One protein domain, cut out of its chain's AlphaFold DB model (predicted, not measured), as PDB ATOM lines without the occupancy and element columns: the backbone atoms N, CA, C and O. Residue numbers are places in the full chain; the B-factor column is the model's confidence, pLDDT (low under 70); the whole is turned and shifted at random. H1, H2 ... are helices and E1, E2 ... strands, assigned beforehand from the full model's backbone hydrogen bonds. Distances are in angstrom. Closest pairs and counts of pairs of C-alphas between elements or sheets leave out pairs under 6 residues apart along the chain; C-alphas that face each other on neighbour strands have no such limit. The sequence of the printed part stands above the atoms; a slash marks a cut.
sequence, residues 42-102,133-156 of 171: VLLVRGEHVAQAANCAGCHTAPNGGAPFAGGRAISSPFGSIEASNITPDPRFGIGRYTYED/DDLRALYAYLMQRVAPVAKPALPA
ATOM      1  N   VAL A  42      46.138  -7.987  22.920       97.19
ATOM      2  CA  VAL A  42      46.897  -8.210  21.679       97.19
ATOM      3  C   VAL A  42      47.532  -9.601  21.658       97.19
ATOM      4  O   VAL A  42      47.430 -10.299  20.651       97.19
ATOM      5  N   LEU A  43      48.144 -10.029  22.768       97.56
ATOM      6  CA  LEU A  43      48.753 -11.357  22.861       97.56
ATOM      7  C   LEU A  43      47.693 -12.460  22.750       97.56
ATOM      8  O   LEU A  43      47.894 -13.431  22.029       97.56
ATOM      9  N   LEU A  44      46.551 -12.287  23.420       98.38
ATOM     10  CA  LEU A  44      45.459 -13.262  23.396       98.38
ATOM     11  C   LEU A  44      44.811 -13.384  22.010       98.38
ATOM     12  O   LEU A  44      44.561 -14.499  21.570       98.38
ATOM     13  N   VAL A  45      44.591 -12.266  21.306       98.44
ATOM     14  CA  VAL A  45      44.053 -12.266  19.930       98.44
ATOM     15  C   VAL A  45      45.025 -12.935  18.961       98.44
ATOM     16  O   VAL A  45      44.611 -13.727  18.117       98.44
ATOM     17  N   ARG A  46      46.333 -12.675  19.096       98.62
ATOM     18  CA  ARG A  46      47.346 -13.395  18.313       98.62
ATOM     19  C   ARG A  46      47.299 -14.894  18.606       98.62
ATOM     20  O   ARG A  46      47.340 -15.687  17.675       98.62
ATOM     21  N   GLY A  47      47.178 -15.279  19.874       98.69
ATOM     22  CA  GLY A  47      47.113 -16.680  20.282       98.69
ATOM     23  C   GLY A  47      45.898 -17.416  19.731       98.69
ATOM     24  O   GLY A  47      46.033 -18.537  19.249       98.69
ATOM     25  N   GLU A  48      44.738 -16.765  19.734       98.69
ATOM     26  CA  GLU A  48      43.522 -17.275  19.099       98.69
ATOM     27  C   GLU A  48      43.727 -17.486  17.594       98.69
ATOM     28  O   GLU A  48      43.415 -18.554  17.064       98.69
ATOM     29  N   HIS A  49      44.331 -16.507  16.915       98.62
ATOM     30  CA  HIS A  49      44.638 -16.609  15.491       98.62
ATOM     31  C   HIS A  49      45.604 -17.762  15.184       98.62
ATOM     32  O   HIS A  49      45.369 -18.527  14.250       98.62
ATOM     33  N   VAL A  50      46.655 -17.936  15.993       98.50
ATOM     34  CA  VAL A  50      47.591 -19.065  15.869       98.50
ATOM     35  C   VAL A  50      46.865 -20.395  16.101       98.50
ATOM     36  O   VAL A  50      47.044 -21.324  15.315       98.50
ATOM     37  N   ALA A  51      46.003 -20.489  17.120       98.44
ATOM     38  CA  ALA A  51      45.225 -21.697  17.406       98.44
ATOM     39  C   ALA A  51      44.298 -22.081  16.241       98.44
ATOM     40  O   ALA A  51      44.136 -23.265  15.934       98.44
ATOM     41  N   GLN A  52      43.701 -21.082  15.585       98.12
ATOM     42  CA  GLN A  52      42.858 -21.270  14.411       98.12
ATOM     43  C   GLN A  52      43.679 -21.682  13.184       98.12
ATOM     44  O   GLN A  52      43.340 -22.666  12.529       98.12
ATOM     45  N   ALA A  53      44.774 -20.974  12.891       97.62
ATOM     46  CA  ALA A  53      45.641 -21.249  11.745       97.62
ATOM     47  C   ALA A  53      46.299 -22.636  11.827       97.62
ATOM     48  O   ALA A  53      46.382 -23.342  10.823       97.62
ATOM     49  N   ALA A  54      46.704 -23.061  13.027       96.50
ATOM     50  CA  ALA A  54      47.240 -24.397  13.289       96.50
ATOM     51  C   ALA A  54      46.146 -25.474  13.462       96.50
ATOM     52  O   ALA A  54      46.459 -26.634  13.729       96.50
ATOM     53  N   ASN A  55      44.867 -25.103  13.328       96.06
ATOM     54  CA  ASN A  55      43.703 -25.975  13.477       96.06
ATOM     55  C   ASN A  55      43.700 -26.798  14.783       96.06
ATOM     56  O   ASN A  55      43.285 -27.960  14.807       96.06
ATOM     57  N   CYS A  56      44.144 -26.202  15.897       97.06
ATOM     58  CA  CYS A  56      44.229 -26.897  17.184       97.06
ATOM     59  C   CYS A  56      42.857 -27.444  17.609       97.06
ATOM     60  O   CYS A  56      42.750 -28.600  18.011       97.06
ATOM     61  N   ALA A  57      41.794 -26.648  17.452       95.75
ATOM     62  CA  ALA A  57      40.433 -27.059  17.787       95.75
ATOM     63  C   ALA A  57      39.919 -28.203  16.900       95.75
ATOM     64  O   ALA A  57      39.183 -29.053  17.394       95.75
ATOM     65  N   GLY A  58      40.314 -28.270  15.623       94.00
ATOM     66  CA  GLY A  58      39.854 -29.321  14.712       94.00
ATOM     67  C   GLY A  58      40.335 -30.718  15.107       94.00
ATOM     68  O   GLY A  58      39.625 -31.700  14.885       94.00
ATOM     69  N   CYS A  59      41.511 -30.803  15.733       94.25
ATOM     70  CA  CYS A  59      42.033 -32.052  16.282       94.25
ATOM     71  C   CYS A  59      41.643 -32.255  17.748       94.25
ATOM     72  O   CYS A  59      41.301 -33.365  18.134       94.25
ATOM     73  N   HIS A  60      41.661 -31.203  18.564       96.38
ATOM     74  CA  HIS A  60      41.435 -31.297  20.005       96.38
ATOM     75  C   HIS A  60      39.981 -31.047  20.422       96.38
ATOM     76  O   HIS A  60      39.731 -30.715  21.570       96.38
ATOM     77  N   THR A  61      39.013 -31.220  19.528       95.12
ATOM     78  CA  THR A  61      37.587 -31.167  19.871       95.12
ATOM     79  C   THR A  61      36.920 -32.424  19.342       95.12
ATOM     80  O   THR A  61      37.026 -32.734  18.149       95.12
ATOM     81  N   ALA A  62      36.258 -33.168  20.225       92.81
ATOM     82  CA  ALA A  62      35.518 -34.354  19.830       92.81
ATOM     83  C   ALA A  62      34.391 -33.976  18.842       92.81
ATOM     84  O   ALA A  62      33.768 -32.918  18.985       92.81
ATOM     85  N   PRO A  63      34.114 -34.810  17.823       88.00
ATOM     86  CA  PRO A  63      32.989 -34.575  16.924       88.00
ATOM     87  C   PRO A  63      31.656 -34.615  17.688       88.00
ATOM     88  O   PRO A  63      31.577 -35.173  18.778       88.00
ATOM     89  N   ASN A  64      30.592 -34.078  17.083       85.19
ATOM     90  CA  ASN A  64      29.219 -34.123  17.613       85.19
ATOM     91  C   ASN A  64      29.002 -33.362  18.938       85.19
ATOM     92  O   ASN A  64      28.257 -33.828  19.792       85.19
ATOM     93  N   GLY A  65      29.621 -32.188  19.099       81.62
ATOM     94  CA  GLY A  65      29.381 -31.323  20.266       81.62
ATOM     95  C   GLY A  65      30.366 -31.516  21.419       81.62
ATOM     96  O   GLY A  65      30.064 -31.166  22.555       81.62
ATOM     97  N   GLY A  66      31.559 -32.060  21.155       87.69
ATOM     98  CA  GLY A  66      32.634 -32.053  22.143       87.69
ATOM     99  C   GLY A  66      32.987 -30.634  22.590       87.69
ATOM    100  O   GLY A  66      33.002 -29.704  21.781       87.69
ATOM    101  N   ALA A  67      33.316 -30.476  23.873       93.00
ATOM    102  CA  ALA A  67      33.771 -29.194  24.392       93.00
ATOM    103  C   ALA A  67      35.067 -28.756  23.669       93.00
ATOM    104  O   ALA A  67      35.970 -29.587  23.491       93.00
ATOM    105  N   PRO A  68      35.189 -27.479  23.249       94.94
ATOM    106  CA  PRO A  68      36.356 -27.000  22.518       94.94
ATOM    107  C   PRO A  68      37.664 -27.323  23.241       94.94
ATOM    108  O   PRO A  68      37.791 -27.078  24.440       94.94
ATOM    109  N   PHE A  69      38.648 -27.843  22.505       97.69
ATOM    110  CA  PHE A  69      39.990 -28.168  23.012       97.69
ATOM    111  C   PHE A  69      40.058 -29.294  24.070       97.69
ATOM    112  O   PHE A  69      41.151 -29.624  24.541       97.69
ATOM    113  N   ALA A  70      38.936 -29.928  24.424       96.75
ATOM    114  CA  ALA A  70      38.872 -30.982  25.439       96.75
ATOM    115  C   ALA A  70      39.386 -32.359  24.973       96.75
ATOM    116  O   ALA A  70      39.393 -33.313  25.751       96.75
ATOM    117  N   GLY A  71      39.861 -32.474  23.733       94.62
ATOM    118  CA  GLY A  71      40.326 -33.726  23.146       94.62
ATOM    119  C   GLY A  71      39.179 -34.628  22.698       94.62
ATOM    120  O   GLY A  71      38.097 -34.146  22.370       94.62
ATOM    121  N   GLY A  72      39.434 -35.936  22.645       91.88
ATOM    122  CA  GLY A  72      38.410 -36.956  22.374       91.88
ATOM    123  C   GLY A  72      38.114 -37.218  20.896       91.88
ATOM    124  O   GLY A  72      37.165 -37.924  20.548       91.88
ATOM    125  N   ARG A  73      38.914 -36.636  19.996       92.06
ATOM    126  CA  ARG A  73      38.900 -37.007  18.583       92.06
ATOM    127  C   ARG A  73      39.761 -38.248  18.369       92.06
ATOM    128  O   ARG A  73      40.982 -38.181  18.506       92.06
ATOM    129  N   ALA A  74      39.116 -39.316  17.923       90.00
ATOM    130  CA  ALA A  74      39.757 -40.550  17.505       90.00
ATOM    131  C   ALA A  74      40.485 -40.391  16.161       90.00
ATOM    132  O   ALA A  74      39.915 -39.913  15.174       90.00
ATOM    133  N   ILE A  75      41.737 -40.842  16.108       87.25
ATOM    134  CA  ILE A  75      42.519 -41.011  14.882       87.25
ATOM    135  C   ILE A  75      42.849 -42.496  14.742       87.25
ATOM    136  O   ILE A  75      43.549 -43.072  15.575       87.25
ATOM    137  N   SER A  76      42.358 -43.119  13.672       86.81
ATOM    138  CA  SER A  76      42.652 -44.520  13.376       86.81
ATOM    139  C   SER A  76      44.134 -44.715  13.071       86.81
ATOM    140  O   SER A  76      44.694 -44.046  12.203       86.81
ATOM    141  N   SER A  77      44.754 -45.685  13.740       84.94
ATOM    142  CA  SER A  77      46.111 -46.138  13.449       84.94
ATOM    143  C   SER A  77      46.167 -47.669  13.357       84.94
ATOM    144  O   SER A  77      45.272 -48.348  13.869       84.94
ATOM    145  N   PRO A  78      47.234 -48.248  12.775       85.06
ATOM    146  CA  PRO A  78      47.451 -49.699  12.778       85.06
ATOM    147  C   PRO A  78      47.549 -50.332  14.176       85.06
ATOM    148  O   PRO A  78      47.462 -51.549  14.301       85.06
ATOM    149  N   PHE A  79      47.732 -49.522  15.223       82.56
ATOM    150  CA  PHE A  79      47.887 -49.965  16.612       82.56
ATOM    151  C   PHE A  79      46.628 -49.728  17.462       82.56
ATOM    152  O   PHE A  79      46.663 -49.912  18.677       82.56
ATOM    153  N   GLY A  80      45.525 -49.318  16.830       84.81
ATOM    154  CA  GLY A  80      44.281 -48.930  17.492       84.81
ATOM    155  C   GLY A  80      43.973 -47.441  17.343       84.81
ATOM    156  O   GLY A  80      44.681 -46.703  16.651       84.81
ATOM    157  N   SER A  81      42.882 -47.006  17.974       85.94
ATOM    158  CA  SER A  81      42.502 -45.592  17.993       85.94
ATOM    159  C   SER A  81      43.441 -44.791  18.887       85.94
ATOM    160  O   SER A  81      43.785 -45.224  19.989       85.94
ATOM    161  N   ILE A  82      43.838 -43.617  18.412       87.62
ATOM    162  CA  ILE A  82      44.605 -42.642  19.177       87.62
ATOM    163  C   ILE A  82      43.710 -41.440  19.410       87.62
ATOM    164  O   ILE A  82      43.314 -40.764  18.464       87.62
ATOM    165  N   GLU A  83      43.411 -41.167  20.674       89.81
ATOM    166  CA  GLU A  83      42.562 -40.045  21.053       89.81
ATOM    167  C   GLU A  83      43.393 -38.769  21.215       89.81
ATOM    168  O   GLU A  83      44.403 -38.743  21.932       89.81
ATOM    169  N   ALA A  84      42.957 -37.688  20.568       93.56
ATOM    170  CA  ALA A  84      43.521 -36.365  20.791       93.56
ATOM    171  C   ALA A  84      43.372 -35.975  22.267       93.56
ATOM    172  O   ALA A  84      42.308 -36.140  22.859       93.56
ATOM    173  N   SER A  85      44.439 -35.453  22.871       94.75
ATOM    174  CA  SER A  85      44.461 -35.116  24.301       94.75
ATOM    175  C   SER A  85      43.623 -33.876  24.630       94.75
ATOM    176  O   SER A  85      43.382 -33.039  23.765       94.75
ATOM    177  N   ASN A  86      43.227 -33.721  25.891       96.75
ATOM    178  CA  ASN A  86      42.632 -32.485  26.391       96.75
ATOM    179  C   ASN A  86      43.745 -31.431  26.541       96.75
ATOM    180  O   ASN A  86      44.740 -31.680  27.221       96.75
ATOM    181  N   ILE A  87      43.599 -30.282  25.877       97.94
ATOM    182  CA  ILE A  87      44.561 -29.164  25.924       97.94
ATOM    183  C   ILE A  87      43.955 -27.889  26.526       97.94
ATOM    184  O   ILE A  87      44.492 -26.797  26.358       97.94
ATOM    185  N   THR A  88      42.840 -28.025  27.248       98.56
ATOM    186  CA  THR A  88      42.260 -26.947  28.061       98.56
ATOM    187  C   THR A  88      43.143 -26.658  29.287       98.56
ATOM    188  O   THR A  88      43.986 -27.489  29.647       98.56
ATOM    189  N   PRO A  89      42.956 -25.526  29.993       98.44
ATOM    190  CA  PRO A  89      43.736 -25.216  31.191       98.44
ATOM    191  C   PRO A  89      43.340 -26.030  32.431       98.44
ATOM    192  O   PRO A  89      43.744 -25.687  33.542       98.44
ATOM    193  N   ASP A  90      42.562 -27.108  32.288       98.31
ATOM    194  CA  ASP A  90      42.267 -27.985  33.418       98.31
ATOM    195  C   ASP A  90      43.570 -28.601  33.984       98.31
ATOM    196  O   ASP A  90      44.377 -29.153  33.231       98.31
ATOM    197  N   PRO A  91      43.819 -28.528  35.305       96.88
ATOM    198  CA  PRO A  91      45.085 -28.955  35.899       96.88
ATOM    199  C   PRO A  91      45.203 -30.470  36.107       96.88
ATOM    200  O   PRO A  91      46.245 -30.926  36.585       96.88
ATOM    201  N   ARG A  92      44.149 -31.252  35.864       96.19
ATOM    202  CA  ARG A  92      44.150 -32.706  36.072       96.19
ATOM    203  C   ARG A  92      44.128 -33.465  34.754       96.19
ATOM    204  O   ARG A  92      44.835 -34.462  34.630       96.19
ATOM    205  N   PHE A  93      43.298 -33.024  33.824       96.25
ATOM    206  CA  PHE A  93      43.048 -33.685  32.552       96.25
ATOM    207  C   PHE A  93      43.620 -32.913  31.366       96.25
ATOM    208  O   PHE A  93      43.928 -33.538  30.357       96.25
ATOM    209  N   GLY A  94      43.767 -31.593  31.495       97.44
ATOM    210  CA  GLY A  94      44.325 -30.715  30.475       97.44
ATOM    211  C   GLY A  94      45.799 -30.364  30.699       97.44
ATOM    212  O   GLY A  94      46.549 -31.063  31.387       97.44
ATOM    213  N   ILE A  95      46.207 -29.227  30.136       98.06
ATOM    214  CA  ILE A  95      47.570 -28.682  30.231       98.06
ATOM    215  C   ILE A  95      47.721 -27.654  31.358       98.06
ATOM    216  O   ILE A  95      48.729 -26.960  31.420       98.06
ATOM    217  N   GLY A  96      46.770 -27.570  32.296       97.88
ATOM    218  CA  GLY A  96      46.753 -26.553  33.356       97.88
ATOM    219  C   GLY A  96      47.988 -26.514  34.268       97.88
ATOM    220  O   GLY A  96      48.186 -25.556  35.011       97.88
ATOM    221  N   ARG A  97      48.822 -27.563  34.236       97.06
ATOM    222  CA  ARG A  97      50.090 -27.660  34.979       97.06
ATOM    223  C   ARG A  97      51.339 -27.506  34.115       97.06
ATOM    224  O   ARG A  97      52.435 -27.556  34.662       97.06
ATOM    225  N   TYR A  98      51.192 -27.381  32.801       97.75
ATOM    226  CA  TYR A  98      52.328 -27.202  31.906       97.75
ATOM    227  C   TYR A  98      52.919 -25.823  32.162       97.75
ATOM    228  O   TYR A  98      52.176 -24.842  32.224       97.75
ATOM    229  N   THR A  99      54.242 -25.732  32.272       97.38
ATOM    230  CA  THR A  99      54.918 -24.447  32.072       97.38
ATOM    231  C   THR A  99      54.922 -24.094  30.584       97.38
ATOM    232  O   THR A  99      54.560 -24.912  29.731       97.38
ATOM    233  N   TYR A 100      55.357 -22.880  30.250       97.81
ATOM    234  CA  TYR A 100      55.573 -22.521  28.852       97.81
ATOM    235  C   TYR A 100      56.582 -23.465  28.178       97.81
ATOM    236  O   TYR A 100      56.358 -23.913  27.063       97.81
ATOM    237  N   GLU A 101      57.657 -23.826  28.875       98.06
ATOM    238  CA  GLU A 101      58.716 -24.701  28.365       98.06
ATOM    239  C   GLU A 101      58.213 -26.133  28.136       98.06
ATOM    240  O   GLU A 101      58.616 -26.797  27.181       98.06
ATOM    241  N   ASP A 102      57.304 -26.615  28.987       98.44
ATOM    242  CA  ASP A 102      56.627 -27.893  28.771       98.44
ATOM    243  C   ASP A 102      55.715 -27.857  27.545       98.44
ATOM    244  O   ASP A 102      55.694 -28.812  26.764       98.44
ATOM    245  N   ASP A 133      57.241 -16.172  19.734       98.25
ATOM    246  CA  ASP A 133      56.143 -15.215  19.914       98.25
ATOM    247  C   ASP A 133      54.770 -15.857  19.663       98.25
ATOM    248  O   ASP A 133      53.835 -15.641  20.438       98.25
ATOM    249  N   ASP A 134      54.643 -16.663  18.604       98.56
ATOM    250  CA  ASP A 134      53.399 -17.373  18.293       98.56
ATOM    251  C   ASP A 134      53.105 -18.464  19.319       98.56
ATOM    252  O   ASP A 134      51.961 -18.593  19.755       98.56
ATOM    253  N   LEU A 135      54.125 -19.202  19.768       98.50
ATOM    254  CA  LEU A 135      53.958 -20.210  20.810       98.50
ATOM    255  C   LEU A 135      53.535 -19.597  22.145       98.50
ATOM    256  O   LEU A 135      52.648 -20.132  22.811       98.50
ATOM    257  N   ARG A 136      54.138 -18.473  22.549       98.56
ATOM    258  CA  ARG A 136      53.745 -17.752  23.771       98.56
ATOM    259  C   ARG A 136      52.328 -17.225  23.668       98.56
ATOM    260  O   ARG A 136      51.576 -17.333  24.637       98.56
ATOM    261  N   ALA A 137      51.961 -16.669  22.515       98.81
ATOM    262  CA  ALA A 137      50.609 -16.195  22.266       98.81
ATOM    263  C   ALA A 137      49.603 -17.351  22.356       98.81
ATOM    264  O   ALA A 137      48.619 -17.251  23.089       98.81
ATOM    265  N   LEU A 138      49.887 -18.469  21.680       98.81
ATOM    266  CA  LEU A 138      49.068 -19.677  21.701       98.81
ATOM    267  C   LEU A 138      48.905 -20.225  23.124       98.81
ATOM    268  O   LEU A 138      47.782 -20.464  23.564       98.81
ATOM    269  N   TYR A 139      50.005 -20.367  23.865       98.69
ATOM    270  CA  TYR A 139      49.976 -20.813  25.256       98.69
ATOM    271  C   TYR A 139      49.141 -19.871  26.133       98.69
ATOM    272  O   TYR A 139      48.282 -20.328  26.881       98.69
ATOM    273  N   ALA A 140      49.330 -18.554  26.013       98.56
ATOM    274  CA  ALA A 140      48.549 -17.576  26.769       98.56
ATOM    275  C   ALA A 140      47.047 -17.665  26.452       98.56
ATOM    276  O   ALA A 140      46.227 -17.617  27.368       98.56
ATOM    277  N   TYR A 141      46.686 -17.835  25.178       98.75
ATOM    278  CA  TYR A 141      45.301 -18.031  24.756       98.75
ATOM    279  C   TYR A 141      44.693 -19.301  25.365       98.75
ATOM    280  O   TYR A 141      43.660 -19.218  26.036       98.75
ATOM    281  N   LEU A 142      45.358 -20.453  25.222       98.62
ATOM    282  CA  LEU A 142      44.893 -21.715  25.807       98.62
ATOM    283  C   LEU A 142      44.752 -21.613  27.330       98.62
ATOM    284  O   LEU A 142      43.777 -22.093  27.894       98.62
ATOM    285  N   MET A 143      45.687 -20.944  28.002       98.44
ATOM    286  CA  MET A 143      45.703 -20.893  29.463       98.44
ATOM    287  C   MET A 143      44.735 -19.878  30.079       98.44
ATOM    288  O   MET A 143      44.383 -20.021  31.249       98.44
ATOM    289  N   GLN A 144      44.330 -18.840  29.339       97.75
ATOM    290  CA  GLN A 144      43.568 -17.714  29.904       97.75
ATOM    291  C   GLN A 144      42.220 -17.442  29.229       97.75
ATOM    292  O   GLN A 144      41.403 -16.712  29.793       97.75
ATOM    293  N   ARG A 145      41.976 -17.970  28.024       97.31
ATOM    294  CA  ARG A 145      40.726 -17.745  27.275       97.31
ATOM    295  C   ARG A 145      39.908 -19.005  27.057       97.31
ATOM    296  O   ARG A 145      38.688 -18.904  26.975       97.31
ATOM    297  N   VAL A 146      40.548 -20.167  26.976       98.12
ATOM    298  CA  VAL A 146      39.836 -21.440  26.837       98.12
ATOM    299  C   VAL A 146      39.243 -21.851  28.182       98.12
ATOM    300  O   VAL A 146      39.912 -21.796  29.215       98.12
ATOM    301  N   ALA A 147      37.979 -22.271  28.173       97.44
ATOM    302  CA  ALA A 147      37.325 -22.793  29.365       97.44
ATOM    303  C   ALA A 147      37.977 -24.127  29.789       97.44
ATOM    304  O   ALA A 147      38.186 -24.999  28.943       97.44
ATOM    305  N   PRO A 148      38.314 -24.318  31.078       97.44
ATOM    306  CA  PRO A 148      38.836 -25.591  31.557       97.44
ATOM    307  C   PRO A 148      37.756 -26.671  31.478       97.44
ATOM    308  O   PRO A 148      36.628 -26.461  31.922       97.44
ATOM    309  N   VAL A 149      38.117 -27.848  30.971       96.88
ATOM    310  CA  VAL A 149      37.220 -29.008  30.928       96.88
ATOM    311  C   VAL A 149      37.797 -30.110  31.801       96.88
ATOM    312  O   VAL A 149      38.788 -30.752  31.450       96.88
ATOM    313  N   ALA A 150      37.154 -30.345  32.944       95.88
ATOM    314  CA  ALA A 150      37.588 -31.293  33.969       95.88
ATOM    315  C   ALA A 150      37.205 -32.748  33.644       95.88
ATOM    316  O   ALA A 150      36.657 -33.468  34.482       95.88
ATOM    317  N   LYS A 151      37.480 -33.184  32.411       90.69
ATOM    318  CA  LYS A 151      37.165 -34.527  31.915       90.69
ATOM    319  C   LYS A 151      38.346 -35.113  31.139       90.69
ATOM    320  O   LYS A 151      39.052 -34.369  30.451       90.69
ATOM    321  N   PRO A 152      38.567 -36.436  31.220       88.38
ATOM    322  CA  PRO A 152      39.530 -37.103  30.358       88.38
ATOM    323  C   PRO A 152      39.114 -36.970  28.890       88.38
ATOM    324  O   PRO A 152      37.925 -36.962  28.579       88.38
ATOM    325  N   ALA A 153      40.101 -36.910  27.997       83.69
ATOM    326  CA  ALA A 153      39.870 -37.013  26.564       83.69
ATOM    327  C   ALA A 153      39.438 -38.446  26.223       83.69
ATOM    328  O   ALA A 153      40.271 -39.351  26.144       83.69
ATOM    329  N   LEU A 154      38.130 -38.644  26.091       71.62
ATOM    330  CA  LEU A 154      37.501 -39.902  25.702       71.62
ATOM    331  C   LEU A 154      36.845 -39.727  24.329       71.62
ATOM    332  O   LEU A 154      36.515 -38.601  23.967       71.62
ATOM    333  N   PRO A 155      36.610 -40.808  23.572       64.69
ATOM    334  CA  PRO A 155      35.802 -40.727  22.361       64.69
ATOM    335  C   PRO A 155      34.447 -40.061  22.648       64.69
ATOM    336  O   PRO A 155      33.863 -40.287  23.708       64.69
ATOM    337  N   ALA A 156      33.912 -39.297  21.688       55.59
ATOM    338  CA  ALA A 156      32.663 -38.531  21.839       55.59
ATOM    339  C   ALA A 156      31.475 -39.332  22.421       55.59
ATOM    340  O   ALA A 156      30.662 -38.771  23.144       55.59
TER     341      ALA A 156
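AT A GLANCE: This is residues 42 to 102 and 133 to 156 of the 171 residues of the protein "Cytochrome c domain-containing protein" of Trinickia dinghuensis (UniProt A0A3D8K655). Two helices, H1 and H3, cross as an X at one end of an elongated outline, and a small two-strand hairpin, E1 and E2, makes the other end; between them lie mainly long loops with the short helix H2. The printed part has 85 residues, with three named helices and two named strands in the order H1, H2, E1, E2, H3, and under half of the residues, 36, are in named elements. The sheet has the order E1, E2 and is antiparallel; the class is mixed, helices and strands. The whole is compact, with a radius of gyration of the C-alphas of 12.8 A, and spans 40 by 26 by 25 A.

HOW THE PARTS SIT: H1, residues 42 to 53, touches H3, residues 133 to 144, and their closest C-alphas, those of Gly 47 and Leu 138, are 3.8 A apart. The lines of H1 and H3 are about perpendicular, at 83 degrees. H2, residues 56 to 59, is close to H1 but not clearly touching, the closest C-alphas being those of Ala 51 and Ala 57 at 7.2 A. H2 and H3 are apart. E1, residues 74 to 77, and E2, residues 80 to 83, form a hairpin, antiparallel with 146 degrees between their directions. The C-alphas of residues 74 and 83 face each other at 4.6 A. N 75 and O 82 are within hydrogen-bond range at 2.8 A, and so are N 82 and O 75 at 2.9 A. H1 is apart from both E1 and E2. In H1 and H3 every O i to N i+4 pair is within hydrogen-bond range; H2 is too short for such a pair, and its one O i to N i+3 pair is within range.

IN THESE COORDINATES: H1 begins at C-alpha 42, (46.897, -8.210, 21.679), and is 16.4 A long from first to last C-alpha. H2 measures 5.7 A, E1 9.4 A and E2 9.7 A. E1 begins at C-alpha 74, (39.757, -40.550, 17.505). H3, 16.3 A long, ends at C-alpha 144, (43.568, -17.714, 29.904).

THE WHOLE: The two C-alphas farthest apart, those of Val 42 and Pro 78, are 42.4 A apart. Residues 103 to 132 are not printed, and C-alphas 102 and 133 are 15.5 A apart across this cut, which falls in the link from E2 to H3. The link from H2 to E1, 14 residues, is long; those from H1 to H2 and from E1 to E2 are tight. Residues 84 to 102 and 145 to 156 also hold no named element. The mean pLDDT of the printed part is 93.8, and residues 155 to 156 are under 70.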